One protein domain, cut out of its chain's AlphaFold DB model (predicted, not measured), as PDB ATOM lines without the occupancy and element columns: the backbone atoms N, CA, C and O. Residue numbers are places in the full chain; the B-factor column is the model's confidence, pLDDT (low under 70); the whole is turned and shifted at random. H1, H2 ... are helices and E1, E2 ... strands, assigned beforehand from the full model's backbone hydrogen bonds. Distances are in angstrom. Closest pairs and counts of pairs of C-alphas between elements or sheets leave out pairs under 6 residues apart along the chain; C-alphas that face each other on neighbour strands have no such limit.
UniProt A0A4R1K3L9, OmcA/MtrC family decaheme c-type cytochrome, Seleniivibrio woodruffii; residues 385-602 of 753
ATOM      1  N   LYS A 385     104.452 158.203  82.024       57.28
ATOM      2  CA  LYS A 385     103.944 159.595  81.925       57.28
ATOM      3  C   LYS A 385     103.099 160.027  83.126       57.28
ATOM      4  O   LYS A 385     103.288 161.125  83.649       57.28
ATOM      5  N   ALA A 386     102.280 159.120  83.647       54.69
ATOM      6  CA  ALA A 386     101.484 159.313  84.853       54.69
ATOM      7  C   ALA A 386     102.321 159.691  86.105       54.69
ATOM      8  O   ALA A 386     101.793 160.258  87.064       54.69
ATOM      9  N   ARG A 387     103.641 159.448  86.102       60.94
ATOM     10  CA  ARG A 387     104.581 159.764  87.197       60.94
ATOM     11  C   ARG A 387     105.253 161.133  87.076       60.94
ATOM     12  O   ARG A 387     105.962 161.540  87.985       60.94
ATOM     13  N   THR A 388     104.993 161.874  85.999       63.91
ATOM     14  CA  THR A 388     105.616 163.189  85.735       63.91
ATOM     15  C   THR A 388     104.990 164.359  86.509       63.91
ATOM     16  O   THR A 388     105.537 165.457  86.512       63.91
ATOM     17  N   HIS A 389     103.857 164.143  87.185       71.00
ATOM     18  CA  HIS A 389     103.099 165.209  87.856       71.00
ATOM     19  C   HIS A 389     103.681 165.646  89.210       71.00
ATOM     20  O   HIS A 389     103.277 166.689  89.720       71.00
ATOM     21  N   ASN A 390     104.610 164.864  89.772       77.31
ATOM     22  CA  ASN A 390     105.387 165.184  90.970       77.31
ATOM     23  C   ASN A 390     104.558 165.746  92.145       77.31
ATOM     24  O   ASN A 390     104.792 166.844  92.653       77.31
ATOM     25  N   ILE A 391     103.512 165.006  92.516       84.88
ATOM     26  CA  ILE A 391     102.571 165.381  93.575       84.88
ATOM     27  C   ILE A 391     102.881 164.566  94.831       84.88
ATOM     28  O   ILE A 391     103.003 163.345  94.762       84.88
ATOM     29  N   VAL A 392     102.911 165.232  95.987       86.88
ATOM     30  CA  VAL A 392     103.197 164.618  97.293       86.88
ATOM     31  C   VAL A 392     102.117 164.988  98.316       86.88
ATOM     32  O   VAL A 392     101.628 166.122  98.338       86.88
ATOM     33  N   TYR A 393     101.725 164.040  99.179       90.00
ATOM     34  CA  TYR A 393     100.851 164.298 100.333       90.00
ATOM     35  C   TYR A 393     101.649 164.763 101.561       90.00
ATOM     36  O   TYR A 393     102.737 164.268 101.839       90.00
ATOM     37  N   TYR A 394     101.074 165.651 102.382       87.88
ATOM     38  CA  TYR A 394     101.649 165.933 103.706       87.88
ATOM     39  C   TYR A 394     101.492 164.733 104.629       87.88
ATOM     40  O   TYR A 394     100.385 164.212 104.761       87.88
ATOM     41  N   THR A 395     102.541 164.404 105.386       88.12
ATOM     42  CA  THR A 395     102.371 163.566 106.581       88.12
ATOM     43  C   THR A 395     101.284 164.190 107.465       88.12
ATOM     44  O   THR A 395     101.419 165.360 107.840       88.12
ATOM     45  N   PRO A 396     100.205 163.458 107.790       91.88
ATOM     46  CA  PRO A 396      99.079 164.069 108.465       91.88
ATOM     47  C   PRO A 396      99.406 164.423 109.917       91.88
ATOM     48  O   PRO A 396     100.175 163.741 110.600       91.88
ATOM     49  N   GLU A 397      98.766 165.478 110.412       95.50
ATOM     50  CA  GLU A 397      98.744 165.822 111.834       95.50
ATOM     51  C   GLU A 397      97.409 165.364 112.426       95.50
ATOM     52  O   GLU A 397      96.351 165.610 111.845       95.50
ATOM     53  N   ILE A 398      97.441 164.700 113.584       96.56
ATOM     54  CA  ILE A 398      96.238 164.163 114.231       96.56
ATOM     55  C   ILE A 398      96.042 164.835 115.585       96.56
ATOM     56  O   ILE A 398      96.953 164.875 116.408       96.56
ATOM     57  N   THR A 399      94.828 165.325 115.827       97.00
ATOM     58  CA  THR A 399      94.355 165.737 117.155       97.00
ATOM     59  C   THR A 399      93.186 164.855 117.567       97.00
ATOM     60  O   THR A 399      92.276 164.644 116.769       97.00
ATOM     61  N   VAL A 400      93.189 164.356 118.803       96.88
ATOM     62  CA  VAL A 400      92.137 163.474 119.324       96.88
ATOM     63  C   VAL A 400      91.242 164.241 120.293       96.88
ATOM     64  O   VAL A 400      91.716 164.842 121.255       96.88
ATOM     65  N   ASP A 401      89.939 164.210 120.037       95.56
ATOM     66  CA  ASP A 401      88.889 164.709 120.919       95.56
ATOM     67  C   ASP A 401      88.273 163.522 121.665       95.56
ATOM     68  O   ASP A 401      87.335 162.863 121.198       95.56
ATOM     69  N   THR A 402      88.829 163.242 122.842       93.75
ATOM     70  CA  THR A 402      88.407 162.131 123.702       93.75
ATOM     71  C   THR A 402      86.988 162.307 124.234       93.75
ATOM     72  O   THR A 402      86.276 161.321 124.411       93.75
ATOM     73  N   ALA A 403      86.533 163.548 124.436       93.56
ATOM     74  CA  ALA A 403      85.204 163.832 124.970       93.56
ATOM     75  C   ALA A 403      84.093 163.436 123.988       93.56
ATOM     76  O   ALA A 403      83.014 163.025 124.413       93.56
ATOM     77  N   ASN A 404      84.363 163.539 122.685       90.94
ATOM     78  CA  ASN A 404      83.394 163.227 121.634       90.94
ATOM     79  C   ASN A 404      83.751 161.979 120.814       90.94
ATOM     80  O   ASN A 404      83.038 161.677 119.855       90.94
ATOM     81  N   SER A 405      84.830 161.267 121.166       92.25
ATOM     82  CA  SER A 405      85.367 160.133 120.394       92.25
ATOM     83  C   SER A 405      85.602 160.498 118.923       92.25
ATOM     84  O   SER A 405      85.127 159.819 118.011       92.25
ATOM     85  N   LYS A 406      86.299 161.613 118.679       93.75
ATOM     86  CA  LYS A 406      86.622 162.090 117.324       93.75
ATOM     87  C   LYS A 406      88.117 162.299 117.149       93.75
ATOM     88  O   LYS A 406      88.838 162.529 118.113       93.75
ATOM     89  N   ILE A 407      88.560 162.293 115.900       95.56
ATOM     90  CA  ILE A 407      89.880 162.779 115.505       95.56
ATOM     91  C   ILE A 407      89.742 163.879 114.461       95.56
ATOM     92  O   ILE A 407      88.833 163.857 113.632       95.56
ATOM     93  N   SER A 408      90.655 164.839 114.488       96.12
ATOM     94  CA  SER A 408      90.861 165.811 113.420       96.12
ATOM     95  C   SER A 408      92.177 165.486 112.727       96.12
ATOM     96  O   SER A 408      93.229 165.506 113.362       96.12
ATOM     97  N   VAL A 409      92.095 165.182 111.435       96.19
ATOM     98  CA  VAL A 409      93.223 164.858 110.561       96.19
ATOM     99  C   VAL A 409      93.506 166.074 109.691       96.19
ATOM    100  O   VAL A 409      92.679 166.436 108.853       96.19
ATOM    101  N   VAL A 410      94.652 166.717 109.884       96.31
ATOM    102  CA  VAL A 410      95.117 167.815 109.030       96.31
ATOM    103  C   VAL A 410      96.045 167.248 107.965       96.31
ATOM    104  O   VAL A 410      97.016 166.571 108.294       96.31
ATOM    105  N   TRP A 411      95.750 167.516 106.697       94.69
ATOM    106  CA  TRP A 411      96.450 166.948 105.543       94.69
ATOM    107  C   TRP A 411      96.407 167.894 104.338       94.69
ATOM    108  O   TRP A 411      95.887 168.999 104.435       94.69
ATOM    109  N   GLY A 412      96.956 167.493 103.197       93.25
ATOM    110  CA  GLY A 412      96.918 168.253 101.943       93.25
ATOM    111  C   GLY A 412      97.881 167.653 100.919       93.25
ATOM    112  O   GLY A 412      98.438 166.584 101.174       93.25
ATOM    113  N   ALA A 413      98.131 168.365  99.822       93.00
ATOM    114  CA  ALA A 413      99.122 167.977  98.825       93.00
ATOM    115  C   ALA A 413      99.884 169.191  98.269       93.00
ATOM    116  O   ALA A 413      99.423 170.333  98.396       93.00
ATOM    117  N   PHE A 414     101.036 168.946  97.651       90.50
ATOM    118  CA  PHE A 414     101.838 169.949  96.950       90.50
ATOM    119  C   PHE A 414     102.531 169.357  95.722       90.50
ATOM    120  O   PHE A 414     102.651 168.140  95.608       90.50
ATOM    121  N   THR A 415     102.946 170.227  94.799       88.56
ATOM    122  CA  THR A 415     103.913 169.882  93.748       88.56
ATOM    123  C   THR A 415     105.320 169.994  94.319       88.56
ATOM    124  O   THR A 415     105.662 171.070  94.815       88.56
ATOM    125  N   ASP A 416     106.103 168.927  94.250       83.38
ATOM    126  CA  ASP A 416     107.432 168.836  94.864       83.38
ATOM    127  C   ASP A 416     108.531 169.271  93.887       83.38
ATOM    128  O   ASP A 416     109.163 168.465  93.219       83.38
ATOM    129  N   ASN A 417     108.754 170.572  93.742       81.69
ATOM    130  CA  ASN A 417     109.594 171.096  92.662       81.69
ATOM    131  C   ASN A 417     111.088 170.747  92.801       81.69
ATOM    132  O   ASN A 417     111.836 170.963  91.843       81.69
ATOM    133  N   ASP A 418     111.523 170.270  93.969       74.38
ATOM    134  CA  ASP A 418     112.906 169.879  94.251       74.38
ATOM    135  C   ASP A 418     113.099 168.390  94.545       74.38
ATOM    136  O   ASP A 418     114.228 167.987  94.836       74.38
ATOM    137  N   GLU A 419     112.038 167.593  94.402       71.81
ATOM    138  CA  GLU A 419     112.090 166.131  94.467       71.81
ATOM    139  C   GLU A 419     112.474 165.589  95.855       71.81
ATOM    140  O   GLU A 419     112.945 164.456  95.995       71.81
ATOM    141  N   SER A 420     112.310 166.397  96.905       73.56
ATOM    142  CA  SER A 420     112.727 166.031  98.262       73.56
ATOM    143  C   SER A 420     111.718 165.160  99.012       73.56
ATOM    144  O   SER A 420     112.018 164.677 100.109       73.56
ATOM    145  N   GLY A 421     110.501 165.007  98.492       74.44
ATOM    146  CA  GLY A 421     109.361 164.425  99.199       74.44
ATOM    147  C   GLY A 421     108.891 165.272 100.389       74.44
ATOM    148  O   GLY A 421     108.038 164.841 101.172       74.44
ATOM    149  N   THR A 422     109.442 166.476 100.566       81.56
ATOM    150  CA  THR A 422     109.153 167.365 101.691       81.56
ATOM    151  C   THR A 422     108.834 168.760 101.198       81.56
ATOM    152  O   THR A 422     109.456 169.259 100.280       81.56
ATOM    153  N   TYR A 423     107.881 169.429 101.842       84.00
ATOM    154  CA  TYR A 423     107.517 170.773 101.414       84.00
ATOM    155  C   TYR A 423     108.667 171.763 101.637       84.00
ATOM    156  O   TYR A 423     109.085 171.997 102.781       84.00
ATOM    157  N   THR A 424     109.097 172.429 100.571       86.50
ATOM    158  CA  THR A 424     110.048 173.540 100.609       86.50
ATOM    159  C   THR A 424     109.421 174.843 100.108       86.50
ATOM    160  O   THR A 424     108.285 174.916  99.646       86.50
ATOM    161  N   THR A 425     110.139 175.962 100.263       84.62
ATOM    162  CA  THR A 425     109.612 177.301  99.909       84.62
ATOM    163  C   THR A 425     109.405 177.485  98.392       84.62
ATOM    164  O   THR A 425     108.823 178.488  97.982       84.62
ATOM    165  N   GLY A 426     109.860 176.539  97.562       84.19
ATOM    166  CA  GLY A 426     109.620 176.516  96.117       84.19
ATOM    167  C   GLY A 426     108.332 175.805  95.694       84.19
ATOM    168  O   GLY A 426     107.927 175.951  94.541       84.19
ATOM    169  N   ASP A 427     107.679 175.075  96.596       87.62
ATOM    170  CA  ASP A 427     106.556 174.203  96.257       87.62
ATOM    171  C   ASP A 427     105.220 174.934  96.179       87.62
ATOM    172  O   ASP A 427     105.005 175.995  96.774       87.62
ATOM    173  N   THR A 428     104.283 174.346  95.433       90.62
ATOM    174  CA  THR A 428     102.934 174.898  95.263       90.62
ATOM    175  C   THR A 428     101.903 174.001  95.926       90.62
ATOM    176  O   THR A 428     101.735 172.842  95.556       90.62
ATOM    177  N   PHE A 429     101.162 174.556  96.888       92.25
ATOM    178  CA  PHE A 429     100.022 173.877  97.497       92.25
ATOM    179  C   PHE A 429      98.938 173.557  96.465       92.25
ATOM    180  O   PHE A 429      98.557 174.405  95.653       92.25
ATOM    181  N   LEU A 430      98.381 172.354  96.567       91.38
ATOM    182  CA  LEU A 430      97.295 171.886  95.720       91.38
ATOM    183  C   LEU A 430      95.958 171.939  96.464       91.38
ATOM    184  O   LEU A 430      95.861 171.585  97.640       91.38
ATOM    185  N   ASP A 431      94.905 172.357  95.761       89.69
ATOM    186  CA  ASP A 431      93.543 172.330  96.295       89.69
ATOM    187  C   ASP A 431      92.997 170.899  96.297       89.69
ATOM    188  O   ASP A 431      92.418 170.422  95.320       89.69
ATOM    189  N   VAL A 432      93.153 170.224  97.434       88.44
ATOM    190  CA  VAL A 432      92.685 168.846  97.631       88.44
ATOM    191  C   VAL A 432      91.164 168.706  97.692       88.44
ATOM    192  O   VAL A 432      90.659 167.593  97.823       88.44
ATOM    193  N   THR A 433      90.410 169.803  97.601       86.12
ATOM    194  CA  THR A 433      88.944 169.762  97.485       86.12
ATOM    195  C   THR A 433      88.457 169.847  96.045       86.12
ATOM    196  O   THR A 433      87.254 169.748  95.808       86.12
ATOM    197  N   GLN A 434      89.366 169.987  95.076       83.69
ATOM    198  CA  GLN A 434      89.022 170.060  93.664       83.69
ATOM    199  C   GLN A 434      88.291 168.792  93.189       83.69
ATOM    200  O   GLN A 434      88.771 167.669  93.375       83.69
ATOM    201  N   THR A 435      87.137 168.983  92.540       80.81
ATOM    202  CA  THR A 435      86.266 167.903  92.043       80.81
ATOM    203  C   THR A 435      86.103 167.878  90.522       80.81
ATOM    204  O   THR A 435      85.572 166.893  90.016       80.81
ATOM    205  N   ALA A 436      86.435 168.956  89.794       76.19
ATOM    206  CA  ALA A 436      85.998 169.096  88.394       76.19
ATOM    207  C   ALA A 436      86.928 169.879  87.447       76.19
ATOM    208  O   ALA A 436      86.759 169.764  86.234       76.19
ATOM    209  N   ASP A 437      87.876 170.679  87.941       74.56
ATOM    210  CA  ASP A 437      88.805 171.415  87.068       74.56
ATOM    211  C   ASP A 437      89.855 170.467  86.478       74.56
ATOM    212  O   ASP A 437      90.785 170.070  87.170       74.56
ATOM    213  N   THR A 438      89.712 170.100  85.205       68.00
ATOM    214  CA  THR A 438      90.614 169.155  84.528       68.00
ATOM    215  C   THR A 438      91.988 169.732  84.205       68.00
ATOM    216  O   THR A 438      92.836 168.985  83.737       68.00
ATOM    217  N   THR A 439      92.197 171.035  84.416       70.25
ATOM    218  CA  THR A 439      93.509 171.694  84.258       70.25
ATOM    219  C   THR A 439      94.308 171.725  85.561       70.25
ATOM    220  O   THR A 439      95.387 172.309  85.632       70.25
ATOM    221  N   LYS A 440      93.747 171.144  86.627       79.38
ATOM    222  CA  LYS A 440      94.359 171.021  87.947       79.38
ATOM    223  C   LYS A 440      94.194 169.591  88.453       79.38
ATOM    224  O   LYS A 440      93.297 168.884  87.997       79.38
ATOM    225  N   PRO A 441      94.988 169.180  89.451       81.25
ATOM    226  CA  PRO A 441      94.775 167.898  90.096       81.25
ATOM    227  C   PRO A 441      93.398 167.795  90.761       81.25
ATOM    228  O   PRO A 441      93.012 168.645  91.565       81.25
ATOM    229  N   ILE A 442      92.659 166.738  90.426       82.38
ATOM    230  CA  ILE A 442      91.342 166.418  90.987       82.38
ATOM    231  C   ILE A 442      91.517 165.320  92.035       82.38
ATOM    232  O   ILE A 442      91.834 164.183  91.697       82.38
ATOM    233  N   PHE A 443      91.273 165.657  93.302       83.31
ATOM    234  CA  PHE A 443      91.426 164.734  94.433       83.31
ATOM    235  C   PHE A 443      90.097 164.122  94.880       83.31
ATOM    236  O   PHE A 443      90.060 162.973  95.299       83.31
ATOM    237  N   MET A 444      88.991 164.862  94.802       80.56
ATOM    238  CA  MET A 444      87.695 164.432  95.342       80.56
ATOM    239  C   MET A 444      86.800 163.886  94.221       80.56
ATOM    240  O   MET A 444      85.819 164.519  93.808       80.56
ATOM    241  N   GLN A 445      87.137 162.700  93.714       74.69
ATOM    242  CA  GLN A 445      86.401 162.007  92.649       74.69
ATOM    243  C   GLN A 445      85.750 160.712  93.171       74.69
ATOM    244  O   GLN A 445      86.261 160.103  94.098       74.69
ATOM    245  N   SER A 446      84.580 160.334  92.646       70.75
ATOM    246  CA  SER A 446      84.008 158.989  92.830       70.75
ATOM    247  C   SER A 446      84.343 158.132  91.611       70.75
ATOM    248  O   SER A 446      84.389 158.669  90.499       70.75
ATOM    249  N   TYR A 447      84.455 156.813  91.791       64.56
ATOM    250  CA  TYR A 447      84.532 155.832  90.703       64.56
ATOM    251  C   TYR A 447      83.536 156.101  89.564       64.56
ATOM    252  O   TYR A 447      83.851 155.991  88.382       64.56
ATOM    253  N   THR A 448      82.313 156.496  89.922       66.25
ATOM    254  CA  THR A 448      81.210 156.738  88.979       66.25
ATOM    255  C   THR A 448      81.331 158.039  88.195       66.25
ATOM    256  O   THR A 448      80.636 158.211  87.196       66.25
ATOM    257  N   ASP A 449      82.157 158.981  88.650       62.75
ATOM    258  CA  ASP A 449      82.159 160.347  88.121       62.75
ATOM    259  C   ASP A 449      82.958 160.483  86.820       62.75
ATOM    260  O   ASP A 449      82.848 161.508  86.146       62.75
ATOM    261  N   ARG A 450      83.747 159.470  86.436       58.91
ATOM    262  CA  ARG A 450      84.546 159.524  85.211       58.91
ATOM    263  C   ARG A 450      84.704 158.158  84.560       58.91
ATOM    264  O   ARG A 450      85.523 157.344  84.970       58.91
ATOM    265  N   VAL A 451      83.971 157.988  83.471       58.59
ATOM    266  CA  VAL A 451      84.174 156.932  82.485       58.59
ATOM    267  C   VAL A 451      84.967 157.551  81.330       58.59
ATOM    268  O   VAL A 451      84.393 158.282  80.524       58.59
ATOM    269  N   VAL A 452      86.284 157.329  81.271       55.09
ATOM    270  CA  VAL A 452      87.093 157.696  80.091       55.09
ATOM    271  C   VAL A 452      87.157 156.459  79.207       55.09
ATOM    272  O   VAL A 452      87.555 155.400  79.681       55.09
ATOM    273  N   ASP A 453      86.702 156.574  77.960       56.03
ATOM    274  CA  ASP A 453      86.676 155.472  76.984       56.03
ATOM    275  C   ASP A 453      85.918 154.214  77.446       56.03
ATOM    276  O   ASP A 453      86.232 153.096  77.055       56.03
ATOM    277  N   GLY A 454      84.892 154.375  78.287       56.72
ATOM    278  CA  GLY A 454      84.127 153.242  78.826       56.72
ATOM    279  C   GLY A 454      84.699 152.640  80.114       56.72
ATOM    280  O   GLY A 454      84.042 151.789  80.708       56.72
ATOM    281  N   ILE A 455      85.850 153.123  80.596       55.59
ATOM    282  CA  ILE A 455      86.526 152.615  81.795       55.59
ATOM    283  C   ILE A 455      86.438 153.655  82.917       55.59
ATOM    284  O   ILE A 455      86.798 154.822  82.740       55.59
ATOM    285  N   ALA A 456      85.939 153.240  84.081       56.25
ATOM    286  CA  ALA A 456      85.927 154.066  85.282       56.25
ATOM    287  C   ALA A 456      87.365 154.288  85.782       56.25
ATOM    288  O   ALA A 456      88.081 153.323  86.047       56.25
ATOM    289  N   LYS A 457      87.804 155.549  85.889       58.72
ATOM    290  CA  LYS A 457      89.184 155.896  86.280       58.72
ATOM    291  C   LYS A 457      89.216 156.592  87.651       58.72
ATOM    292  O   LYS A 457      88.771 157.733  87.755       58.72
ATOM    293  N   SER A 458      89.804 155.900  88.639       62.09
ATOM    294  CA  SER A 458      90.198 156.339  89.999       62.09
ATOM    295  C   SER A 458      89.087 156.791  90.973       62.09
ATOM    296  O   SER A 458      88.208 157.585  90.643       62.09
ATOM    297  N   ASP A 459      89.192 156.337  92.230       67.00
ATOM    298  CA  ASP A 459      88.387 156.774  93.388       67.00
ATOM    299  C   ASP A 459      88.876 158.063  94.075       67.00
ATOM    300  O   ASP A 459      88.415 158.399  95.172       67.00
ATOM    301  N   GLY A 460      89.817 158.788  93.463       77.75
ATOM    302  CA  GLY A 460      90.425 159.962  94.081       77.75
ATOM    303  C   GLY A 460      91.072 159.630  95.432       77.75
ATOM    304  O   GLY A 460      91.591 158.534  95.639       77.75
ATOM    305  N   VAL A 461      91.053 160.591  96.355       86.81
ATOM    306  CA  VAL A 461      91.634 160.467  97.695       86.81
ATOM    307  C   VAL A 461      90.716 159.703  98.653       86.81
ATOM    308  O   VAL A 461      89.500 159.923  98.704       86.81
ATOM    309  N   ARG A 462      91.313 158.847  99.484       88.12
ATOM    310  CA  ARG A 462      90.657 158.209 100.629       88.12
ATOM    311  C   ARG A 462      91.451 158.457 101.901       88.12
ATOM    312  O   ARG A 462      92.680 158.454 101.895       88.12
ATOM    313  N   ILE A 463      90.725 158.609 103.003       91.56
ATOM    314  CA  ILE A 463      91.302 158.607 104.348       91.56
ATOM    315  C   ILE A 463      90.880 157.308 105.019       91.56
ATOM    316  O   ILE A 463      89.696 156.975 105.034       91.56
ATOM    317  N   LEU A 464      91.840 156.567 105.549       93.25
ATOM    318  CA  LEU A 464      91.625 155.317 106.260       93.25
ATOM    319  C   LEU A 464      91.955 155.507 107.739       93.25
ATOM    320  O   LEU A 464      92.911 156.207 108.065       93.25
ATOM    321  N   VAL A 465      91.198 154.865 108.623       95.50
ATOM    322  CA  VAL A 465      91.477 154.805 110.064       95.50
ATOM    323  C   VAL A 465      91.561 153.340 110.468       95.50
ATOM    324  O   VAL A 465      90.543 152.659 110.508       95.50
ATOM    325  N   GLY A 466      92.769 152.850 110.736       96.25
ATOM    326  CA  GLY A 466      93.028 151.520 111.278       96.25
ATOM    327  C   GLY A 466      93.051 151.529 112.807       96.25
ATOM    328  O   GLY A 466      93.591 152.451 113.422       96.25
ATOM    329  N   TYR A 467      92.486 150.489 113.412       97.00
ATOM    330  CA  TYR A 467      92.433 150.285 114.858       97.00
ATOM    331  C   TYR A 467      93.368 149.140 115.254       97.00
ATOM    332  O   TYR A 467      93.219 148.033 114.726       97.00
ATOM    333  N   TYR A 468      94.313 149.391 116.168       96.00
ATOM    334  CA  TYR A 468      95.197 148.344 116.688       96.00
ATOM    335  C   TYR A 468      94.547 147.612 117.865       96.00
ATOM    336  O   TYR A 468      94.079 148.252 118.806       96.00
ATOM    337  N   GLY A 469      94.498 146.283 117.802       92.50
ATOM    338  CA  GLY A 469      93.790 145.462 118.789       92.50
ATOM    339  C   GLY A 469      94.670 144.994 119.948       92.50
ATOM    340  O   GLY A 469      95.854 144.720 119.747       92.50
ATOM    341  N   PHE A 470      94.082 144.854 121.139       92.56
ATOM    342  CA  PHE A 470      94.658 144.158 122.301       92.56
ATOM    343  C   PHE A 470      96.070 144.631 122.693       92.56
ATOM    344  O   PHE A 470      96.950 143.843 123.031       92.56
ATOM    345  N   GLY A 471      96.328 145.939 122.583       90.88
ATOM    346  CA  GLY A 471      97.634 146.535 122.898       90.88
ATOM    347  C   GLY A 471      98.773 146.192 121.923       90.88
ATOM    348  O   GLY A 471      99.907 146.618 122.145       90.88
ATOM    349  N   THR A 472      98.484 145.465 120.841       92.12
ATOM    350  CA  THR A 472      99.448 145.146 119.779       92.12
ATOM    351  C   THR A 472      99.600 146.301 118.784       92.12
ATOM    352  O   THR A 472      99.047 147.390 118.958       92.12
ATOM    353  N   GLN A 473     100.374 146.074 117.721       89.81
ATOM    354  CA  GLN A 473     100.560 147.023 116.621       89.81
ATOM    355  C   GLN A 473      99.975 146.525 115.291       89.81
ATOM    356  O   GLN A 473     100.333 147.043 114.229       89.81
ATOM    357  N   ASP A 474      99.081 145.539 115.357       93.94
ATOM    358  CA  ASP A 474      98.397 144.990 114.195       93.94
ATOM    359  C   ASP A 474      96.994 145.565 114.075       93.94
ATOM    360  O   ASP A 474      96.237 145.664 115.045       93.94
ATOM    361  N   VAL A 475      96.636 145.942 112.850       95.44
ATOM    362  CA  VAL A 475      95.282 146.391 112.545       95.44
ATOM    363  C   VAL A 475      94.350 145.183 112.632       95.44
ATOM    364  O   VAL A 475      94.607 144.144 112.026       95.44
ATOM    365  N   VAL A 476      93.254 145.322 113.372       95.56
ATOM    366  CA  VAL A 476      92.206 144.283 113.502       95.56
ATOM    367  C   VAL A 476      90.874 144.721 112.902       95.56
ATOM    368  O   VAL A 476      90.026 143.896 112.574       95.56
ATOM    369  N   ALA A 477      90.698 146.029 112.731       95.25
ATOM    370  CA  ALA A 477      89.548 146.644 112.091       95.25
ATOM    371  C   ALA A 477      89.963 147.979 111.468       95.25
ATOM    372  O   ALA A 477      90.937 148.597 111.902       95.25
ATOM    373  N   TYR A 478      89.198 148.467 110.493       95.38
ATOM    374  CA  TYR A 478      89.422 149.789 109.918       95.38
ATOM    375  C   TYR A 478      88.134 150.441 109.411       95.38
ATOM    376  O   TYR A 478      87.124 149.774 109.184       95.38
ATOM    377  N   ASP A 479      88.205 151.753 109.210       92.44
ATOM    378  CA  ASP A 479      87.197 152.569 108.544       92.44
ATOM    379  C   ASP A 479      87.793 153.264 107.321       92.44
ATOM    380  O   ASP A 479      88.916 153.761 107.368       92.44
ATOM    381  N   GLY A 480      87.032 153.318 106.228       89.62
ATOM    382  CA  GLY A 480      87.411 154.032 105.011       89.62
ATOM    383  C   GLY A 480      86.465 155.193 104.717       89.62
ATOM    384  O   GLY A 480      85.246 155.027 104.728       89.62
ATOM    385  N   TYR A 481      87.033 156.359 104.420       87.94
ATOM    386  CA  TYR A 481      86.312 157.584 104.084       87.94
ATOM    387  C   TYR A 481      86.644 157.984 102.644       87.94
ATOM    388  O   TYR A 481      87.796 158.261 102.315       87.94
ATOM    389  N   THR A 482      85.620 158.001 101.791       85.25
ATOM    390  CA  THR A 482      85.707 158.334 100.354       85.25
ATOM    391  C   THR A 482      85.161 159.737 100.083       85.25
ATOM    392  O   THR A 482      84.649 160.381 101.003       85.25
ATOM    393  N   LYS A 483      85.167 160.199  98.822       82.75
ATOM    394  CA  LYS A 483      84.538 161.470  98.401       82.75
ATOM    395  C   LYS A 483      83.176 161.718  99.053       82.75
ATOM    396  O   LYS A 483      82.943 162.813  99.566       82.75
ATOM    397  N   THR A 484      82.280 160.728  99.040       77.56
ATOM    398  CA  THR A 484      80.924 160.873  99.593       77.56
ATOM    399  C   THR A 484      80.966 161.217 101.074       77.56
ATOM    400  O   THR A 484      80.197 162.051 101.531       77.56
ATOM    401  N   ASN A 485      81.893 160.633 101.832       82.88
ATOM    402  CA  ASN A 485      82.062 160.983 103.234       82.88
ATOM    403  C   ASN A 485      82.677 162.383 103.341       82.88
ATOM    404  O   ASN A 485      82.058 163.265 103.933       82.88
ATOM    405  N   LEU A 486      83.817 162.591 102.675       82.56
ATOM    406  CA  LEU A 486      84.684 163.767 102.803       82.56
ATOM    407  C   LEU A 486      84.026 165.094 102.395       82.56
ATOM    408  O   LEU A 486      84.417 166.143 102.910       82.56
ATOM    409  N   THR A 487      83.031 165.055 101.505       77.19
ATOM    410  CA  THR A 487      82.310 166.241 101.000       77.19
ATOM    411  C   THR A 487      80.979 166.520 101.709       77.19
ATOM    412  O   THR A 487      80.398 167.591 101.524       77.19
ATOM    413  N   THR A 488      80.484 165.604 102.549       68.88
ATOM    414  CA  THR A 488      79.217 165.808 103.276       68.88
ATOM    415  C   THR A 488      79.397 166.692 104.507       68.88
ATOM    416  O   THR A 488      80.245 166.445 105.352       68.88
ATOM    417  N   THR A 489      78.555 167.717 104.652       61.66
ATOM    418  CA  THR A 489      78.680 168.790 105.659       61.66
ATOM    419  C   THR A 489      78.234 168.424 107.085       61.66
ATOM    420  O   THR A 489      78.093 169.319 107.919       61.66
ATOM    421  N   SER A 490      77.998 167.143 107.407       59.16
ATOM    422  CA  SER A 490      77.490 166.730 108.727       59.16
ATOM    423  C   SER A 490      78.465 165.847 109.507       59.16
ATOM    424  O   SER A 490      78.758 164.718 109.119       59.16
ATOM    425  N   SER A 491      78.870 166.334 110.682       53.09
ATOM    426  CA  SER A 491      79.796 165.680 111.618       53.09
ATOM    427  C   SER A 491      79.166 164.585 112.493       53.09
ATOM    428  O   SER A 491      79.836 164.063 113.391       53.09
ATOM    429  N   SER A 492      77.877 164.281 112.294       56.47
ATOM    430  CA  SER A 492      77.129 163.310 113.103       56.47
ATOM    431  C   SER A 492      77.327 161.858 112.660       56.47
ATOM    432  O   SER A 492      77.082 160.962 113.458       56.47
ATOM    433  N   THR A 493      77.741 161.619 111.409       57.06
ATOM    434  CA  THR A 493      77.815 160.263 110.823       57.06
ATOM    435  C   THR A 493      78.936 160.058 109.795       57.06
ATOM    436  O   THR A 493      79.248 158.912 109.491       57.06
ATOM    437  N   SER A 494      79.559 161.123 109.275       61.19
ATOM    438  CA  SER A 494      80.581 161.050 108.218       61.19
ATOM    439  C   SER A 494      81.727 162.025 108.485       61.19
ATOM    440  O   SER A 494      81.548 163.027 109.180       61.19
ATOM    441  N   GLY A 495      82.914 161.730 107.946       69.19
ATOM    442  CA  GLY A 495      84.058 162.627 108.061       69.19
ATOM    443  C   GLY A 495      83.906 163.853 107.161       69.19
ATOM    444  O   GLY A 495      83.857 163.675 105.957       69.19
ATOM    445  N   TYR A 496      83.846 165.074 107.700       80.69
ATOM    446  CA  TYR A 496      83.750 166.302 106.885       80.69
ATOM    447  C   TYR A 496      85.107 166.989 106.755       80.69
ATOM    448  O   TYR A 496      85.820 167.120 107.755       80.69
ATOM    449  N   THR A 497      85.425 167.462 105.546       88.12
ATOM    450  CA  THR A 497      86.682 168.148 105.225       88.12
ATOM    451  C   THR A 497      86.477 169.650 105.036       88.12
ATOM    452  O   THR A 497      85.686 170.077 104.198       88.12
ATOM    453  N   THR A 498      87.228 170.469 105.771       89.81
ATOM    454  CA  THR A 498      87.402 171.903 105.487       89.81
ATOM    455  C   THR A 498      88.761 172.146 104.848       89.81
ATOM    456  O   THR A 498      89.716 171.461 105.185       89.81
ATOM    457  N   TYR A 499      88.879 173.125 103.950       91.12
ATOM    458  CA  TYR A 499      90.149 173.474 103.309       91.12
ATOM    459  C   TYR A 499      90.530 174.927 103.572       91.12
ATOM    460  O   TYR A 499      89.707 175.835 103.442       91.12
ATOM    461  N   ASN A 500      91.788 175.142 103.956       92.69
ATOM    462  CA  ASN A 500      92.375 176.456 104.141       92.69
ATOM    463  C   ASN A 500      93.318 176.757 102.974       92.69
ATOM    464  O   ASN A 500      94.474 176.336 102.964       92.69
ATOM    465  N   SER A 501      92.837 177.555 102.023       88.12
ATOM    466  CA  SER A 501      93.597 177.945 100.832       88.12
ATOM    467  C   SER A 501      94.836 178.796 101.127       88.12
ATOM    468  O   SER A 501      95.684 178.938 100.258       88.12
ATOM    469  N   THR A 502      94.949 179.386 102.323       87.88
ATOM    470  CA  THR A 502      96.130 180.182 102.710       87.88
ATOM    471  C   THR A 502      97.289 179.283 103.130       87.88
ATOM    472  O   THR A 502      98.443 179.623 102.895       87.88
ATOM    473  N   THR A 503      96.989 178.148 103.765       89.19
ATOM    474  CA  THR A 503      98.003 177.199 104.250       89.19
ATOM    475  C   THR A 503      98.113 175.952 103.379       89.19
ATOM    476  O   THR A 503      98.926 175.095 103.694       89.19
ATOM    477  N   GLY A 504      97.235 175.792 102.384       89.44
ATOM    478  CA  GLY A 504      97.134 174.586 101.562       89.44
ATOM    479  C   GLY A 504      96.782 173.316 102.337       89.44
ATOM    480  O   GLY A 504      97.053 172.213 101.871       89.44
ATOM    481  N   LYS A 505      96.197 173.461 103.534       93.25
ATOM    482  CA  LYS A 505      95.866 172.337 104.418       93.25
ATOM    483  C   LYS A 505      94.358 172.129 104.479       93.25
ATOM    484  O   LYS A 505      93.596 173.072 104.699       93.25
ATOM    485  N   ALA A 506      93.945 170.884 104.322       93.38
ATOM    486  CA  ALA A 506      92.627 170.378 104.637       93.38
ATOM    487  C   ALA A 506      92.574 169.845 106.075       93.38
ATOM    488  O   ALA A 506      93.575 169.400 106.627       93.38
ATOM    489  N   THR A 507      91.406 169.893 106.705       94.56
ATOM    490  CA  THR A 507      91.132 169.272 108.003       94.56
ATOM    491  C   THR A 507      89.901 168.399 107.879       94.56
ATOM    492  O   THR A 507      88.803 168.909 107.661       94.56
ATOM    493  N   THR A 508      90.069 167.092 108.052       93.00
ATOM    494  CA  THR A 508      88.971 166.127 108.081       93.00
ATOM    495  C   THR A 508      88.684 165.724 109.520       93.00
ATOM    496  O   THR A 508      89.560 165.216 110.215       93.00
ATOM    497  N   THR A 509      87.456 165.942 109.990       92.56
ATOM    498  CA  THR A 509      87.031 165.490 111.326       92.56
ATOM    499  C   THR A 509      86.284 164.175 111.219       92.56
ATOM    500  O   THR A 509      85.254 164.132 110.559       92.56
ATOM    501  N   ILE A 510      86.766 163.135 111.893       91.88
ATOM    502  CA  ILE A 510      86.273 161.759 111.807       91.88
ATOM    503  C   ILE A 510      85.758 161.309 113.177       91.88
ATOM    504  O   ILE A 510      86.433 161.493 114.185       91.88
ATOM    505  N   ALA A 511      84.567 160.709 113.218       91.06
ATOM    506  CA  ALA A 511      84.080 160.020 114.410       91.06
ATOM    507  C   ALA A 511      84.685 158.613 114.483       91.06
ATOM    508  O   ALA A 511      84.596 157.859 113.515       91.06
ATOM    509  N   LEU A 512      85.276 158.270 115.627       92.50
ATOM    510  CA  LEU A 512      85.815 156.940 115.885       92.50
ATOM    511  C   LEU A 512      84.681 155.972 116.236       92.50
ATOM    512  O   LEU A 512      83.763 156.311 116.990       92.50
ATOM    513  N   LYS A 513      84.752 154.740 115.724       92.69
ATOM    514  CA  LYS A 513      83.769 153.699 116.045       92.69
ATOM    515  C   LYS A 513      84.013 153.137 117.442       92.69
ATOM    516  O   LYS A 513      84.864 152.273 117.643       92.69
ATOM    517  N   THR A 514      83.197 153.566 118.401       93.19
ATOM    518  CA  THR A 514      83.243 153.094 119.797       93.19
ATOM    519  C   THR A 514      83.089 151.577 119.924       93.19
ATOM    520  O   THR A 514      83.720 150.977 120.792       93.19
ATOM    521  N   ALA A 515      82.309 150.945 119.039       93.50
ATOM    522  CA  ALA A 515      82.165 149.491 118.986       93.50
ATOM    523  C   ALA A 515      83.500 148.790 118.686       93.50
ATOM    524  O   ALA A 515      83.843 147.839 119.382       93.50
ATOM    525  N   ASN A 516      84.284 149.291 117.722       94.50
ATOM    526  CA  ASN A 516      85.609 148.745 117.420       94.50
ATOM    527  C   ASN A 516      86.564 148.970 118.595       94.50
ATOM    528  O   ASN A 516      87.255 148.041 118.997       94.50
ATOM    529  N   ILE A 517      86.555 150.177 119.174       95.44
ATOM    530  CA  ILE A 517      87.413 150.512 120.321       95.44
ATOM    531  C   ILE A 517      87.157 149.567 121.494       95.44
ATOM    532  O   ILE A 517      88.100 149.055 122.086       95.44
ATOM    533  N   THR A 518      85.885 149.326 121.805       96.06
ATOM    534  CA  THR A 518      85.490 148.486 122.940       96.06
ATOM    535  C   THR A 518      85.749 147.010 122.658       96.06
ATOM    536  O   THR A 518      86.312 146.330 123.504       96.06
ATOM    537  N   SER A 519      85.367 146.516 121.476       94.62
ATOM    538  CA  SER A 519      85.455 145.084 121.158       94.62
ATOM    539  C   SER A 519      86.900 144.598 121.090       94.62
ATOM    540  O   SER A 519      87.195 143.512 121.566       94.62
ATOM    541  N   TYR A 520      87.795 145.412 120.527       95.50
ATOM    542  CA  TYR A 520      89.195 145.048 120.303       95.50
ATOM    543  C   TYR A 520      90.168 145.688 121.303       95.50
ATOM    544  O   TYR A 520      91.369 145.696 121.047       95.50
ATOM    545  N   GLU A 521      89.672 146.278 122.395       96.06
ATOM    546  CA  GLU A 521      90.496 146.943 123.420       96.06
ATOM    547  C   GLU A 521      91.509 147.949 122.840       96.06
ATOM    548  O   GLU A 521      92.699 147.977 123.172       96.06
ATOM    549  N   VAL A 522      91.038 148.777 121.909       95.94
ATOM    550  CA  VAL A 522      91.906 149.654 121.119       95.94
ATOM    551  C   VAL A 522      92.424 150.800 121.980       95.94
ATOM    552  O   VAL A 522      91.658 151.633 122.465       95.94
ATOM    553  N   THR A 523      93.746 150.904 122.088       96.38
ATOM    554  CA  THR A 523      94.433 152.030 122.750       96.38
ATOM    555  C   THR A 523      95.192 152.923 121.768       96.38
ATOM    556  O   THR A 523      95.449 154.093 122.064       96.38
ATOM    557  N   LYS A 524      95.482 152.413 120.565       96.44
ATOM    558  CA  LYS A 524      96.242 153.086 119.506       96.44
ATOM    559  C   LYS A 524      95.614 152.821 118.132       96.44
ATOM    560  O   LYS A 524      94.975 151.796 117.915       96.44
ATOM    561  N   GLY A 525      95.793 153.746 117.199       96.12
ATOM    562  CA  GLY A 525      95.364 153.595 115.812       96.12
ATOM    563  C   GLY A 525      96.328 154.244 114.829       96.12
ATOM    564  O   GLY A 525      97.318 154.876 115.210       96.12
ATOM    565  N   ILE A 526      96.012 154.096 113.547       96.38
ATOM    566  CA  ILE A 526      96.760 154.661 112.425       96.38
ATOM    567  C   ILE A 526      95.795 155.305 111.435       96.38
ATOM    568  O   ILE A 526      94.733 154.765 111.141       96.38
ATOM    569  N   VAL A 527      96.157 156.473 110.922       96.19
ATOM    570  CA  VAL A 527      95.480 157.113 109.796       96.19
ATOM    571  C   VAL A 527      96.350 156.951 108.566       96.19
ATOM    572  O   VAL A 527      97.548 157.212 108.643       96.19
ATOM    573  N   GLY A 528      95.752 156.553 107.447       94.12
ATOM    574  CA  GLY A 528      96.396 156.517 106.138       94.12
ATOM    575  C   GLY A 528      95.680 157.432 105.151       94.12
ATOM    576  O   GLY A 528      94.452 157.480 105.143       94.12
ATOM    577  N   ILE A 529      96.432 158.147 104.320       92.06
ATOM    578  CA  ILE A 529      95.900 158.917 103.191       92.06
ATOM    579  C   ILE A 529      96.425 158.274 101.917       92.06
ATOM    580  O   ILE A 529      97.638 158.182 101.726       92.06
ATOM    581  N   ILE A 530      95.495 157.817 101.082       88.25
ATOM    582  CA  ILE A 530      95.767 157.139  99.812       88.25
ATOM    583  C   ILE A 530      94.998 157.794  98.678       88.25
ATOM    584  O   ILE A 530      94.066 158.563  98.917       88.25
ATOM    585  N   GLY A 531      95.319 157.390  97.456       82.44
ATOM    586  CA  GLY A 531      94.596 157.786  96.263       82.44
ATOM    587  C   GLY A 531      95.508 158.392  95.213       82.44
ATOM    588  O   GLY A 531      96.609 158.852  95.503       82.44
ATOM    589  N   ILE A 532      95.011 158.393  93.983       79.31
ATOM    590  CA  ILE A 532      95.700 158.936  92.815       79.31
ATOM    591  C   ILE A 532      94.838 160.053  92.221       79.31
ATOM    592  O   ILE A 532      93.775 159.766  91.653       79.31
ATOM    593  N   PRO A 533      95.217 161.332  92.405       82.56
ATOM    594  CA  PRO A 533      94.493 162.434  91.800       82.56
ATOM    595  C   PRO A 533      94.596 162.372  90.277       82.56
ATOM    596  O   PRO A 533      95.563 161.859  89.722       82.56
ATOM    597  N   PHE A 534      93.602 162.921  89.591       80.19
ATOM    598  CA  PHE A 534      93.600 162.990  88.132       80.19
ATOM    599  C   PHE A 534      94.120 164.347  87.657       80.19
ATOM    600  O   PHE A 534      93.607 165.375  88.105       80.19
ATOM    601  N   VAL A 535      95.091 164.361  86.745       79.38
ATOM    602  CA  VAL A 535      95.759 165.568  86.233       79.38
ATOM    603  C   VAL A 535      95.917 165.437  84.719       79.38
ATOM    604  O   VAL A 535      96.332 164.391  84.239       79.38
ATOM    605  N   ASP A 536      95.520 166.460  83.959       79.81
ATOM    606  CA  ASP A 536      95.779 166.576  82.511       79.81
ATOM    607  C   ASP A 536      95.391 165.371  81.627       79.81
ATOM    608  O   ASP A 536      95.908 165.194  80.528       79.81
ATOM    609  N   GLY A 537      94.414 164.565  82.050       75.31
ATOM    610  CA  GLY A 537      93.972 163.390  81.286       75.31
ATOM    611  C   GLY A 537      94.474 162.052  81.836       75.31
ATOM    612  O   GLY A 537      94.006 161.006  81.381       75.31
ATOM    613  N   GLU A 538      95.340 162.075  82.847       74.88
ATOM    614  CA  GLU A 538      96.011 160.902  83.405       74.88
ATOM    615  C   GLU A 538      95.876 160.828  84.937       74.88
ATOM    616  O   GLU A 538      95.513 161.793  85.612       74.88
ATOM    617  N   ASN A 539      96.143 159.650  85.504       76.44
ATOM    618  CA  ASN A 539      96.270 159.490  86.951       76.44
ATOM    619  C   ASN A 539      97.670 159.953  87.374       76.44
ATOM    620  O   ASN A 539      98.650 159.516  86.784       76.44
ATOM    621  N   ALA A 540      97.774 160.787  88.402       77.75
ATOM    622  CA  ALA A 540      99.047 161.123  89.021       77.75
ATOM    623  C   ALA A 540      99.326 160.166  90.181       77.75
ATOM    624  O   ALA A 540      98.512 160.031  91.098       77.75
ATOM    625  N   TYR A 541     100.484 159.516  90.145       76.94
ATOM    626  CA  TYR A 541     100.951 158.675  91.241       76.94
ATOM    627  C   TYR A 541     101.390 159.542  92.426       76.94
ATOM    628  O   TYR A 541     102.210 160.439  92.260       76.94
ATOM    629  N   VAL A 542     100.837 159.277  93.612       79.44
ATOM    630  CA  VAL A 542     101.141 160.005  94.852       79.44
ATOM    631  C   VAL A 542     101.399 159.017  95.979       79.44
ATOM    632  O   VAL A 542     100.515 158.234  96.336       79.44
ATOM    633  N   THR A 543     102.593 159.074  96.568       81.38
ATOM    634  CA  THR A 543     102.961 158.223  97.703       81.38
ATOM    635  C   THR A 543     102.024 158.461  98.885       81.38
ATOM    636  O   THR A 543     101.751 159.587  99.301       81.38
ATOM    637  N   SER A 544     101.497 157.364  99.418       87.38
ATOM    638  CA  SER A 544     100.574 157.334 100.541       87.38
ATOM    639  C   SER A 544     101.292 157.656 101.847       87.38
ATOM    640  O   SER A 544     102.431 157.253 102.083       87.38
ATOM    641  N   VAL A 545     100.603 158.356 102.739       90.88
ATOM    642  CA  VAL A 545     101.178 158.835 104.003       90.88
ATOM    643  C   VAL A 545     100.390 158.306 105.183       90.88
ATOM    644  O   VAL A 545      99.164 158.194 105.128       90.88
ATOM    645  N   THR A 546     101.090 158.016 106.276       93.44
ATOM    646  CA  THR A 546     100.483 157.498 107.500       93.44
ATOM    647  C   THR A 546     100.849 158.321 108.723       93.44
ATOM    648  O   THR A 546     101.892 158.973 108.786       93.44
ATOM    649  N   LYS A 547      99.975 158.286 109.729       95.56
ATOM    650  CA  LYS A 547     100.271 158.806 111.063       95.56
ATOM    651  C   LYS A 547      99.548 158.003 112.129       95.56
ATOM    652  O   LYS A 547      98.346 157.780 112.049       95.56
ATOM    653  N   GLU A 548     100.283 157.599 113.152       96.31
ATOM    654  CA  GLU A 548      99.719 156.920 114.315       96.31
ATOM    655  C   GLU A 548      99.171 157.920 115.350       96.31
ATOM    656  O   GLU A 548      99.648 159.055 115.444       96.31
ATOM    657  N   PHE A 549      98.187 157.490 116.146       96.81
ATOM    658  CA  PHE A 549      97.572 158.255 117.240       96.81
ATOM    659  C   PHE A 549      97.201 157.337 118.416       96.81
ATOM    660  O   PHE A 549      96.871 156.172 118.206       96.81
ATOM    661  N   ASN A 550      97.220 157.855 119.646       97.50
ATOM    662  CA  ASN A 550      96.657 157.158 120.806       97.50
ATOM    663  C   ASN A 550      95.202 157.597 121.004       97.50
ATOM    664  O   ASN A 550      94.893 158.780 120.856       97.50
ATOM    665  N   ILE A 551      94.311 156.668 121.358       96.38
ATOM    666  CA  ILE A 551      92.874 156.951 121.542       96.38
ATOM    667  C   ILE A 551      92.632 157.983 122.656       96.38
ATOM    668  O   ILE A 551      91.660 158.732 122.606       96.38
ATOM    669  N   ASP A 552      93.526 158.063 123.641       96.19
ATOM    670  CA  ASP A 552      93.463 159.018 124.751       96.19
ATOM    671  C   ASP A 552      94.055 160.407 124.423       96.19
ATOM    672  O   ASP A 552      94.035 161.305 125.266       96.19
ATOM    673  N   GLY A 553      94.578 160.597 123.206       95.94
ATOM    674  CA  GLY A 553      95.224 161.834 122.760       95.94
ATOM    675  C   GLY A 553      96.638 162.061 123.301       95.94
ATOM    676  O   GLY A 553      97.209 163.130 123.072       95.94
ATOM    677  N   SER A 554      97.221 161.089 124.006       96.62
ATOM    678  CA  SER A 554      98.613 161.158 124.448       96.62
ATOM    679  C   SER A 554      99.599 161.061 123.273       96.62
ATOM    680  O   SER A 554      99.250 160.691 122.148       96.62
ATOM    681  N   ALA A 555     100.859 161.426 123.530       93.69
ATOM    682  CA  ALA A 555     101.908 161.362 122.522       93.69
ATOM    683  C   ALA A 555     102.192 159.912 122.108       93.69
ATOM    684  O   ALA A 555     102.355 159.024 122.944       93.69
ATOM    685  N   VAL A 556     102.300 159.692 120.802       93.38
ATOM    686  CA  VAL A 556     102.530 158.363 120.240       93.38
ATOM    687  C   VAL A 556     104.009 158.018 120.245       93.38
ATOM    688  O   VAL A 556     104.840 158.808 119.800       93.38
ATOM    689  N   THR A 557     104.322 156.797 120.672       88.62
ATOM    690  CA  THR A 557     105.593 156.158 120.318       88.62
ATOM    691  C   THR A 557     105.410 155.481 118.968       88.62
ATOM    692  O   THR A 557     104.529 154.625 118.829       88.62
ATOM    693  N   ALA A 558     106.199 155.905 117.979       83.31
ATOM    694  CA  ALA A 558     106.151 155.333 116.641       83.31
ATOM    695  C   ALA A 558     106.392 153.821 116.705       83.31
ATOM    696  O   ALA A 558     107.258 153.350 117.448       83.31
ATOM    697  N   ARG A 559     105.608 153.067 115.939       84.75
ATOM    698  CA  ARG A 559     105.871 151.653 115.676       84.75
ATOM    699  C   ARG A 559     107.235 151.489 115.008       84.75
ATOM    700  O   ARG A 559     107.601 152.269 114.132       84.75
ATOM    701  N   THR A 560     107.957 150.442 115.389       84.31
ATOM    702  CA  THR A 560     109.136 150.007 114.639       84.31
ATOM    703  C   THR A 560     108.677 149.497 113.277       84.31
ATOM    704  O   THR A 560     107.801 148.633 113.194       84.31
ATOM    705  N   ALA A 561     109.234 150.047 112.200       86.00
ATOM    706  CA  ALA A 561     108.982 149.534 110.862       86.00
ATOM    707  C   ALA A 561     109.443 148.069 110.790       86.00
ATOM    708  O   ALA A 561     110.539 147.733 111.226       86.00
ATOM    709  N   VAL A 562     108.570 147.190 110.295       87.88
ATOM    710  CA  VAL A 562     108.882 145.756 110.157       87.88
ATOM    711  C   VAL A 562     109.493 145.486 108.787       87.88
ATOM    712  O   VAL A 562     110.469 144.749 108.695       87.88
ATOM    713  N   ALA A 563     108.956 146.131 107.751       90.38
ATOM    714  CA  ALA A 563     109.523 146.187 106.411       90.38
ATOM    715  C   ALA A 563     110.046 147.602 106.133       90.38
ATOM    716  O   ALA A 563     109.522 148.575 106.686       90.38
ATOM    717  N   ASN A 564     111.061 147.701 105.282       88.94
ATOM    718  CA  ASN A 564     111.688 148.957 104.895       88.94
ATOM    719  C   ASN A 564     111.172 149.384 103.509       88.94
ATOM    720  O   ASN A 564     111.356 148.655 102.535       88.94
ATOM    721  N   ASN A 565     110.531 150.555 103.427       84.44
ATOM    722  CA  ASN A 565     109.972 151.059 102.170       84.44
ATOM    723  C   ASN A 565     111.058 151.252 101.098       84.44
ATOM    724  O   ASN A 565     110.815 150.870  99.961       84.44
ATOM    725  N   ASP A 566     112.262 151.715 101.457       83.50
ATOM    726  CA  ASP A 566     113.371 151.899 100.506       83.50
ATOM    727  C   ASP A 566     113.765 150.565  99.854       83.50
ATOM    728  O   ASP A 566     114.096 150.498  98.671       83.50
ATOM    729  N   LYS A 567     113.682 149.470 100.616       86.75
ATOM    730  CA  LYS A 567     113.964 148.124 100.108       86.75
ATOM    731  C   LYS A 567     112.853 147.584  99.214       86.75
ATOM    732  O   LYS A 567     113.127 146.909  98.227       86.75
ATOM    733  N   CYS A 568     111.597 147.890  99.529       85.56
ATOM    734  CA  CYS A 568     110.493 147.597  98.620       85.56
ATOM    735  C   CYS A 568     110.641 148.384  97.311       85.56
ATOM    736  O   CYS A 568     110.471 147.836  96.221       85.56
ATOM    737  N   ASP A 569     111.003 149.653  97.430       78.75
ATOM    738  CA  ASP A 569     111.201 150.570  96.323       78.75
ATOM    739  C   ASP A 569     112.386 150.152  95.450       78.75
ATOM    740  O   ASP A 569     112.301 150.290  94.237       78.75
ATOM    741  N   ALA A 570     113.415 149.498  95.988       78.69
ATOM    742  CA  ALA A 570     114.464 148.900  95.161       78.69
ATOM    743  C   ALA A 570     113.876 148.017  94.034       78.69
ATOM    744  O   ALA A 570     114.226 148.178  92.873       78.69
ATOM    745  N   CYS A 571     112.876 147.178  94.315       78.75
ATOM    746  CA  CYS A 571     112.232 146.368  93.271       78.75
ATOM    747  C   CYS A 571     111.076 147.089  92.558       78.75
ATOM    748  O   CYS A 571     110.851 146.888  91.361       78.75
ATOM    749  N   HIS A 572     110.325 147.913  93.290       77.56
ATOM    750  CA  HIS A 572     109.063 148.497  92.830       77.56
ATOM    751  C   HIS A 572     109.170 149.954  92.345       77.56
ATOM    752  O   HIS A 572     108.151 150.572  92.030       77.56
ATOM    753  N   THR A 573     110.380 150.507  92.234       69.06
ATOM    754  CA  THR A 573     110.633 151.842  91.671       69.06
ATOM    755  C   THR A 573     110.497 151.845  90.160       69.06
ATOM    756  O   THR A 573     111.465 151.796  89.415       69.06
ATOM    757  N   SER A 574     109.280 152.022  89.667       53.34
ATOM    758  CA  SER A 574     109.109 152.662  88.363       53.34
ATOM    759  C   SER A 574     109.494 154.134  88.523       53.34
ATOM    760  O   SER A 574     108.725 154.910  89.094       53.34
ATOM    761  N   VAL A 575     110.708 154.476  88.108       45.41
ATOM    762  CA  VAL A 575     111.361 155.758  88.373       45.41
ATOM    763  C   VAL A 575     110.430 156.917  88.002       45.41
ATOM    764  O   VAL A 575     110.011 157.057  86.858       45.41
ATOM    765  N   ALA A 576     110.063 157.734  88.984       40.75
ATOM    766  CA  ALA A 576     110.031 159.170  88.763       40.75
ATOM    767  C   ALA A 576     111.414 159.665  89.209       40.75
ATOM    768  O   ALA A 576     111.909 159.162  90.219       40.75
ATOM    769  N   PRO A 577     112.035 160.646  88.539       44.03
ATOM    770  CA  PRO A 577     113.224 161.315  89.075       44.03
ATOM    771  C   PRO A 577     112.974 161.891  90.485       44.03
ATOM    772  O   PRO A 577     113.908 162.130  91.238       44.03
ATOM    773  N   SER A 578     111.696 162.014  90.873       44.25
ATOM    774  CA  SER A 578     111.222 162.975  91.841       44.25
ATOM    775  C   SER A 578     110.933 162.503  93.270       44.25
ATOM    776  O   SER A 578     110.060 163.062  93.928       44.25
ATOM    777  N   GLY A 579     111.577 161.444  93.763       46.84
ATOM    778  CA  GLY A 579     111.399 161.001  95.160       46.84
ATOM    779  C   GLY A 579     110.013 160.420  95.502       46.84
ATOM    780  O   GLY A 579     109.820 159.891  96.598       46.84
ATOM    781  N   ALA A 580     109.063 160.418  94.558       49.12
ATOM    782  CA  ALA A 580     107.821 159.647  94.608       49.12
ATOM    783  C   ALA A 580     108.108 158.162  94.315       49.12
ATOM    784  O   ALA A 580     107.624 157.577  93.343       49.12
ATOM    785  N   ASN A 581     108.952 157.569  95.156       53.50
ATOM    786  CA  ASN A 581     109.222 156.145  95.161       53.50
ATOM    787  C   ASN A 581     108.024 155.439  95.797       53.50
ATOM    788  O   ASN A 581     107.412 155.936  96.756       53.50
ATOM    789  N   GLY A 582     107.608 154.332  95.189       57.53
ATOM    790  CA  GLY A 582     106.539 153.575  95.788       57.53
ATOM    791  C   GLY A 582     106.003 152.399  95.001       57.53
ATOM    792  O   GLY A 582     105.599 152.531  93.847       57.53
ATOM    793  N   ILE A 583     105.850 151.288  95.721       66.38
ATOM    794  CA  ILE A 583     104.981 150.158  95.387       66.38
ATOM    795  C   ILE A 583     103.610 150.655  94.911       66.38
ATOM    796  O   ILE A 583     102.798 151.077  95.729       66.38
ATOM    797  N   ALA A 584     103.343 150.604  93.607       65.06
ATOM    798  CA  ALA A 584     102.057 150.979  93.032       65.06
ATOM    799  C   ALA A 584     101.222 149.713  92.786       65.06
ATOM    800  O   ALA A 584     101.468 148.970  91.839       65.06
ATOM    801  N   ILE A 585     100.252 149.449  93.664       67.69
ATOM    802  CA  ILE A 585      99.376 148.265  93.587       67.69
ATOM    803  C   ILE A 585      97.943 148.724  93.284       67.69
ATOM    804  O   ILE A 585      97.538 149.812  93.693       67.69
ATOM    805  N   HIS A 586      97.176 147.883  92.579       68.94
ATOM    806  CA  HIS A 586      95.802 148.144  92.116       68.94
ATOM    807  C   HIS A 586      95.710 149.186  90.982       68.94
ATOM    808  O   HIS A 586      94.910 150.117  91.040       68.94
ATOM    809  N   LEU A 587      96.553 149.052  89.947       59.50
ATOM    810  CA  LEU A 587      96.605 149.995  88.814       59.50
ATOM    811  C   LEU A 587      95.610 149.700  87.690       59.50
ATOM    812  O   LEU A 587      95.034 150.628  87.130       59.50
ATOM    813  N   ASN A 588      95.386 148.421  87.392       52.12
ATOM    814  CA  ASN A 588      94.654 147.975  86.205       52.12
ATOM    815  C   ASN A 588      93.409 147.154  86.568       52.12
ATOM    816  O   ASN A 588      93.166 146.112  85.969       52.12
ATOM    817  N   GLU A 589      92.624 147.580  87.562       52.97
ATOM    818  CA  GLU A 589      91.343 146.912  87.837       52.97
ATOM    819  C   GLU A 589      90.282 147.357  86.814       52.97
ATOM    820  O   GLU A 589      89.747 148.471  86.842       52.97
ATOM    821  N   ASP A 590      90.002 146.450  85.883       48.09
ATOM    822  CA  ASP A 590      89.037 146.535  84.799       48.09
ATOM    823  C   ASP A 590      87.591 146.550  85.312       48.09
ATOM    824  O   ASP A 590      86.887 145.553  85.314       48.09
ATOM    825  N   SER A 591      87.058 147.710  85.692       43.06
ATOM    826  CA  SER A 591      85.604 147.933  85.885       43.06
ATOM    827  C   SER A 591      84.856 147.078  86.941       43.06
ATOM    828  O   SER A 591      83.709 147.396  87.259       43.06
ATOM    829  N   SER A 592      85.470 146.038  87.521       46.34
ATOM    830  CA  SER A 592      84.832 145.054  88.412       46.34
ATOM    831  C   SER A 592      84.840 145.456  89.896       46.34
ATOM    832  O   SER A 592      84.169 144.830  90.716       46.34
ATOM    833  N   GLY A 593      85.478 146.585  90.230       45.12
ATOM    834  CA  GLY A 593      85.062 147.425  91.355       45.12
ATOM    835  C   GLY A 593      85.475 146.981  92.760       45.12
ATOM    836  O   GLY A 593      84.860 147.447  93.720       45.12
ATOM    837  N   ALA A 594      86.496 146.137  92.932       44.88
ATOM    838  CA  ALA A 594      86.925 145.760  94.280       44.88
ATOM    839  C   ALA A 594      87.812 146.835  94.937       44.88
ATOM    840  O   ALA A 594      87.549 147.219  96.082       44.88
ATOM    841  N   HIS A 595      88.811 147.386  94.234       55.88
ATOM    842  CA  HIS A 595      89.778 148.315  94.823       55.88
ATOM    843  C   HIS A 595      90.307 149.386  93.843       55.88
ATOM    844  O   HIS A 595      91.510 149.575  93.716       55.88
ATOM    845  N   GLY A 596      89.420 150.202  93.248       50.78
ATOM    846  CA  GLY A 596      89.748 151.360  92.377       50.78
ATOM    847  C   GLY A 596      90.525 152.529  93.025       50.78
ATOM    848  O   GLY A 596      90.460 153.667  92.557       50.78
ATOM    849  N   HIS A 597      91.229 152.260  94.123       58.78
ATOM    850  CA  HIS A 597      92.076 153.166  94.883       58.78
ATOM    851  C   HIS A 597      93.502 152.627  94.891       58.78
ATOM    852  O   HIS A 597      93.795 151.618  95.526       58.78
ATOM    853  N   THR A 598      94.403 153.334  94.226       63.97
ATOM    854  CA  THR A 598      95.822 152.998  94.256       63.97
ATOM    855  C   THR A 598      96.430 153.477  95.576       63.97
ATOM    856  O   THR A 598      96.367 154.663  95.911       63.97
ATOM    857  N   ALA A 599      97.002 152.544  96.335       63.34
ATOM    858  CA  ALA A 599      97.940 152.850  97.411       63.34
ATOM    859  C   ALA A 599      99.356 152.782  96.832       63.34
ATOM    860  O   ALA A 599      99.661 151.873  96.057       63.34
ATOM    861  N   ILE A 600     100.193 153.762  97.176       70.88
ATOM    862  CA  ILE A 600     101.532 153.911  96.598       70.88
ATOM    863  C   ILE A 600     102.556 154.040  97.720       70.88
ATOM    864  O   ILE A 600     102.413 154.905  98.576       70.88
ATOM    865  N   GLY A 601     103.579 153.185  97.723       67.62
ATOM    866  CA  GLY A 601     104.860 153.426  98.409       67.62
ATOM    867  C   GLY A 601     104.903 153.440  99.931       67.62
ATOM    868  O   GLY A 601     105.918 153.823 100.501       67.62
ATOM    869  N   ASN A 602     103.846 153.016 100.623       82.31
ATOM    870  CA  ASN A 602     103.885 152.928 102.080       82.31
ATOM    871  C   ASN A 602     103.175 151.673 102.593       82.31
ATOM    872  O   ASN A 602     101.941 151.625 102.668       82.31
TER     873      ASN A 602
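AT A GLANCE: This is residues 385 to 602 of the 753 residues of the protein "OmcA/MtrC family decaheme c-type cytochrome" of Seleniivibrio woodruffii (UniProt A0A4R1K3L9). Amid little regular structure, antiparallel sheets E7 E6 E10 E11 and E2 E3 E9 E8 make a crossed sandwich, with a third, E1 E4 E5, at one end. Eleven named strands and three named helices, mixed in class, hold 77 of 218 printed residues; H1 follows E7, H2 E9, H3 E11. The whole is compact, radius of gyration of the C-alphas 17.1 A, spans 46 by 40 by 39 A.

HOW THE PARTS SIT: Start at hairpins E6 E7, residues 462 to 481, and E10 E11, 524 to 550: N 464 and O 528 are within hydrogen-bond range at 2.8 A. H1, 483 to 486, and H2, 514 to 519, only graze this sheet. Facing it are hairpins E2 E3, 397 to 411, and E8 E9, 496 to 511.

IN THESE COORDINATES: Find E1, 391 to 393, from C-alpha 391 at (102.571, 165.381, 93.575), then hairpin E4 E5, 413 to 430. H3, 565 to 572, with 3 of 4 O i to N i+4 pairs within range, ends at C-alpha 572, (109.063, 148.497, 92.830).

THE WHOLE: The printed part has no cut; 54 residues are under pLDDT 70.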